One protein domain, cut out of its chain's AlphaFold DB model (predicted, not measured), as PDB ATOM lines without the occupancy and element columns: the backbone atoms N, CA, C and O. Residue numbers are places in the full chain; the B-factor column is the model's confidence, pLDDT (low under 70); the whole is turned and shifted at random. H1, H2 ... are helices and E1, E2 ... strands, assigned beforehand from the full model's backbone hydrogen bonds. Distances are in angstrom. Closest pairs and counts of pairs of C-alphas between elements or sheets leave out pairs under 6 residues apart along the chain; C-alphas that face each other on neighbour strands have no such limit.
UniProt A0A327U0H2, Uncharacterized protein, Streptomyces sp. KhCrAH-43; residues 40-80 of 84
ATOM      1  N   LEU A  40     179.340 216.008 221.394       96.62
ATOM      2  CA  LEU A  40     180.265 217.130 221.279       96.62
ATOM      3  C   LEU A  40     179.782 218.338 222.083       96.62
ATOM      4  O   LEU A  40     180.597 218.957 222.746       96.62
ATOM      5  N   HIS A  41     178.491 218.672 222.036       96.56
ATOM      6  CA  HIS A  41     177.916 219.830 222.725       96.56
ATOM      7  C   HIS A  41     177.588 219.520 224.190       96.56
ATOM      8  O   HIS A  41     176.436 219.289 224.561       96.56
ATOM      9  N   ARG A  42     178.604 219.564 225.043       95.81
ATOM     10  CA  ARG A  42     178.518 219.134 226.437       95.81
ATOM     11  C   ARG A  42     177.873 220.206 227.327       95.81
ATOM     12  O   ARG A  42     178.216 221.390 227.204       95.81
ATOM     13  N   PRO A  43     176.977 219.821 228.251       96.81
ATOM     14  CA  PRO A  43     176.506 220.707 229.308       96.81
ATOM     15  C   PRO A  43     177.580 220.869 230.392       96.81
ATOM     16  O   PRO A  43     178.184 219.890 230.829       96.81
ATOM     17  N   VAL A  44     177.806 222.101 230.851       96.62
ATOM     18  CA  VAL A  44     178.644 222.401 232.023       96.62
ATOM     19  C   VAL A  44     177.979 223.455 232.901       96.62
ATOM     20  O   VAL A  44     177.313 224.361 232.401       96.62
ATOM     21  N   GLU A  45     178.185 223.358 234.212       96.56
ATOM     22  CA  GLU A  45     177.727 224.364 235.168       96.56
ATOM     23  C   GLU A  45     178.677 225.566 235.189       96.56
ATOM     24  O   GLU A  45     179.883 225.426 235.402       96.56
ATOM     25  N   HIS A  46     178.134 226.771 235.016       94.56
ATOM     26  CA  HIS A  46     178.889 228.013 235.128       94.56
ATOM     27  C   HIS A  46     178.049 229.095 235.803       94.56
ATOM     28  O   HIS A  46     177.045 229.542 235.257       94.56
ATOM     29  N   ARG A  47     178.480 229.556 236.985       92.75
ATOM     30  CA  ARG A  47     177.830 230.656 237.730       92.75
ATOM     31  C   ARG A  47     176.320 230.439 237.958       92.75
ATOM     32  O   ARG A  47     175.540 231.380 237.854       92.75
ATOM     33  N   GLY A  48     175.917 229.206 238.272       94.06
ATOM     34  CA  GLY A  48     174.526 228.856 238.596       94.06
ATOM     35  C   GLY A  48     173.604 228.662 237.389       94.06
ATOM     36  O   GLY A  48     172.388 228.668 237.555       94.06
ATOM     37  N   ARG A  49     174.160 228.517 236.181       95.00
ATOM     38  CA  ARG A  49     173.425 228.138 234.969       95.00
ATOM     39  C   ARG A  49     174.164 227.045 234.208       95.00
ATOM     40  O   ARG A  49     175.395 227.069 234.123       95.00
ATOM     41  N   THR A  50     173.406 226.156 233.578       97.25
ATOM     42  CA  THR A  50     173.942 225.166 232.642       97.25
ATOM     43  C   THR A  50     174.166 225.816 231.277       97.25
ATOM     44  O   THR A  50     173.253 226.395 230.681       97.25
ATOM     45  N   ILE A  51     175.390 225.727 230.767       97.31
ATOM     46  CA  ILE A  51     175.796 226.296 229.477       97.31
ATOM     47  C   ILE A  51     176.355 225.208 228.567       97.31
ATOM     48  O   ILE A  51     176.795 224.156 229.030       97.31
ATOM     49  N   CYS A  52     176.354 225.450 227.258       97.88
ATOM     50  CA  CYS A  52     177.044 224.576 226.315       97.88
ATOM     51  C   CYS A  52     178.529 224.943 226.299       97.88
ATOM     52  O   CYS A  52     178.880 226.070 225.927       97.88
ATOM     53  N   ALA A  53     179.390 224.002 226.684       97.00
ATOM     54  CA  ALA A  53     180.827 224.228 226.795       97.00
ATOM     55  C   ALA A  53     181.440 224.681 225.462       97.00
ATOM     56  O   ALA A  53     182.169 225.668 225.411       97.00
ATOM     57  N   GLU A  54     181.085 224.017 224.370       97.19
ATOM     58  CA  GLU A  54     181.686 224.223 223.053       97.19
ATOM     59  C   GLU A  54     181.219 225.538 222.427       97.19
ATOM     60  O   GLU A  54     182.023 226.291 221.878       97.19
ATOM     61  N   CYS A  55     179.935 225.880 222.571       97.19
ATOM     62  CA  CYS A  55     179.421 227.167 222.100       97.19
ATOM     63  C   CYS A  55     179.962 228.345 222.919       97.19
ATOM     64  O   CYS A  55     180.161 229.429 222.368       97.19
ATOM     65  N   SER A  56     180.216 228.132 224.211       96.94
ATOM     66  CA  SER A  56     180.726 229.165 225.119       96.94
ATOM     67  C   SER A  56     182.255 229.250 225.145       96.94
ATOM     68  O   SER A  56     182.792 230.103 225.846       96.94
ATOM     69  N   ALA A  57     182.961 228.384 224.404       96.00
ATOM     70  CA  ALA A  57     184.415 228.226 224.492       96.00
ATOM     71  C   ALA A  57     184.883 228.065 225.954       96.00
ATOM     72  O   ALA A  57     185.667 228.853 226.477       96.00
ATOM     73  N   TRP A  58     184.310 227.075 226.641       95.31
ATOM     74  CA  TRP A  58     184.610 226.775 228.037       95.31
ATOM     75  C   TRP A  58     186.032 226.243 228.212       95.31
ATOM     76  O   TRP A  58     186.388 225.201 227.658       95.31
ATOM     77  N   ALA A  59     186.804 226.908 229.069       92.38
ATOM     78  CA  ALA A  59     188.181 226.563 229.402       92.38
ATOM     79  C   ALA A  59     188.354 226.369 230.921       92.38
ATOM     80  O   ALA A  59     189.135 227.057 231.572       92.38
ATOM     81  N   GLY A  60     187.588 225.445 231.514       83.88
ATOM     82  CA  GLY A  60     187.841 224.963 232.882       83.88
ATOM     83  C   GLY A  60     187.618 225.989 234.002       83.88
ATOM     84  O   GLY A  60     188.278 225.918 235.032       83.88
ATOM     85  N   GLY A  61     186.704 226.942 233.812       86.75
ATOM     86  CA  GLY A  61     186.368 227.961 234.818       86.75
ATOM     87  C   GLY A  61     185.940 229.297 234.213       86.75
ATOM     88  O   GLY A  61     185.234 230.074 234.858       86.75
ATOM     89  N   SER A  62     186.322 229.538 232.958       91.69
ATOM     90  CA  SER A  62     185.976 230.728 232.182       91.69
ATOM     91  C   SER A  62     185.425 230.356 230.806       91.69
ATOM     92  O   SER A  62     185.615 229.239 230.323       91.69
ATOM     93  N   THR A  63     184.742 231.313 230.188       92.69
ATOM     94  CA  THR A  63     184.234 231.257 228.817       92.69
ATOM     95  C   THR A  63     184.919 232.338 227.988       92.69
ATOM     96  O   THR A  63     184.859 233.510 228.364       92.69
ATOM     97  N   ASP A  64     185.507 231.976 226.850       92.81
ATOM     98  CA  ASP A  64     186.094 232.964 225.924       92.81
ATOM     99  C   ASP A  64     185.034 233.619 225.018       92.81
ATOM    100  O   ASP A  64     185.307 234.580 224.298       92.81
ATOM    101  N   LYS A  65     183.797 233.107 225.059       92.25
ATOM    102  CA  LYS A  65     182.618 233.670 224.394       92.25
ATOM    103  C   LYS A  65     181.509 233.952 225.410       92.25
ATOM    104  O   LYS A  65     181.520 233.374 226.497       92.25
ATOM    105  N   PRO A  66     180.521 234.804 225.078       93.31
ATOM    106  CA  PRO A  66     179.328 234.947 225.902       93.31
ATOM    107  C   PRO A  66     178.706 233.573 226.221       93.31
ATOM    108  O   PRO A  66     178.563 232.761 225.301       93.31
ATOM    109  N   PRO A  67     178.332 233.299 227.486       93.94
ATOM    110  CA  PRO A  67     177.778 232.007 227.869       93.94
ATOM    111  C   PRO A  67     176.501 231.670 227.091       93.94
ATOM    112  O   PRO A  67     175.480 232.355 227.215       93.94
ATOM    113  N   ALA A  68     176.564 230.600 226.303       96.94
ATOM    114  CA  ALA A  68     175.452 230.077 225.523       96.94
ATOM    115  C   ALA A  68     174.688 229.027 226.336       96.94
ATOM    116  O   ALA A  68     175.299 228.109 226.883       96.94
ATOM    117  N   ASP A  69     173.361 229.130 226.389       96.44
ATOM    118  CA  ASP A  69     172.527 228.160 227.107       96.44
ATOM    119  C   ASP A  69     172.706 226.735 226.579       96.44
ATOM    120  O   ASP A  69     172.946 226.520 225.386       96.44
ATOM    121  N   HIS A  70     172.539 225.758 227.469       94.88
ATOM    122  CA  HIS A  70     172.296 224.374 227.083       94.88
ATOM    123  C   HIS A  70     170.834 224.000 227.403       94.88
ATOM    124  O   HIS A  70     170.407 224.228 228.533       94.88
ATOM    125  N   PRO A  71     170.056 223.436 226.456       95.62
ATOM    126  CA  PRO A  71     170.442 223.088 225.086       95.62
ATOM    127  C   PRO A  71     170.670 224.329 224.207       95.62
ATOM    128  O   PRO A  71     169.874 225.273 224.199       95.62
ATOM    129  N   CYS A  72     171.763 224.318 223.440       95.88
ATOM    130  CA  CYS A  72     172.112 225.415 222.535       95.88
ATOM    131  C   CYS A  72     171.323 225.331 221.220       95.88
ATOM    132  O   CYS A  72     170.662 224.331 220.944       95.88
ATOM    133  N   ASN A  73     171.411 226.364 220.376       95.31
ATOM    134  CA  ASN A  73     170.677 226.404 219.104       95.31
ATOM    135  C   ASN A  73     170.983 225.212 218.189       95.31
ATOM    136  O   ASN A  73     170.065 224.712 217.553       95.31
ATOM    137  N   THR A  74     172.224 224.711 218.176       94.12
ATOM    138  CA  THR A  74     172.573 223.488 217.436       94.12
ATOM    139  C   THR A  74     171.774 222.290 217.943       94.12
ATOM    140  O   THR A  74     171.140 221.597 217.159       94.12
ATOM    141  N   ILE A  75     171.734 222.075 219.261       95.25
ATOM    142  CA  ILE A  75     171.018 220.942 219.865       95.25
ATOM    143  C   ILE A  75     169.503 221.083 219.707       95.25
ATOM    144  O   ILE A  75     168.825 220.093 219.446       95.25
ATOM    145  N   LYS A  76     168.975 222.307 219.796       94.38
ATOM    146  CA  LYS A  76     167.563 222.602 219.514       94.38
ATOM    147  C   LYS A  76     167.205 222.319 218.053       94.38
ATOM    148  O   LYS A  76     166.145 221.762 217.792       94.38
ATOM    149  N   ALA A  77     168.086 222.669 217.114       93.19
ATOM    150  CA  ALA A  77     167.872 222.453 215.684       93.19
ATOM    151  C   ALA A  77     167.854 220.966 215.296       93.19
ATOM    152  O   ALA A  77     167.161 220.600 214.355       93.19
ATOM    153  N   LEU A  78     168.552 220.105 216.046       90.62
ATOM    154  CA  LEU A  78     168.483 218.648 215.867       90.62
ATOM    155  C   LEU A  78     167.133 218.041 216.300       90.62
ATOM    156  O   LEU A  78     166.944 216.835 216.153       90.62
ATOM    157  N   GLY A  79     166.206 218.836 216.850       76.12
ATOM    158  CA  GLY A  79     164.914 218.365 217.350       76.12
ATOM    159  C   GLY A  79     165.020 217.570 218.657       76.12
ATOM    160  O   GLY A  79     166.106 217.213 219.124       76.12
ATOM    161  N   GLY A  80     163.878 217.313 219.294       56.19
ATOM    162  CA  GLY A  80     163.805 216.460 220.477       56.19
ATOM    163  C   GLY A  80     163.933 214.986 220.101       56.19
ATOM    164  O   GLY A  80     163.071 214.453 219.414       56.19
TER     165      GLY A  80
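This is residues 40 to 80 of the 84 residues of an uncharacterized protein of Streptomyces sp. KhCrAH-43 (UniProt A0A327U0H2). There is little regular structure here: a short two-stranded hairpin, E1 and E2, then a long unnamed stretch, residues 53 to 72, that swings out round Gly 61 and comes back to a one-turn helix, H1, near the opposite end of the longest axis. The printed part has 41 residues, of which 13 are in named elements, in the order E1, E2, H1, a mixed class; the sheet, E1 - E2, is antiparallel. The whole is compact, with a radius of gyration of the C-alphas of 9.7 A, and elongated, spanning 29 by 17 by 16 A.

Find C-alpha 43 at (176.506, 220.707, 229.308); from there E1, residues 43 to 46, runs 9.6 A. E2, residues 49 to 52, runs 10.0 A. H1, residues 73 to 77, covers 5.9 A and ends at C-alpha 77, (167.872, 222.453, 215.684).

Look at E1 and E2, a hairpin with a tight link: N 44 and O 51 are 2.9 A apart, within hydrogen-bond range. E1 and H1 are apart. In H1 every O i to N i+4 pair is within hydrogen-bond range.

The C-alphas farthest apart, those of Gly 61 and Gly 79, are 29.3 A apart. The link from E2 to H1 is long, and the printed part has no cut. Residue 80 has pLDDT under 70.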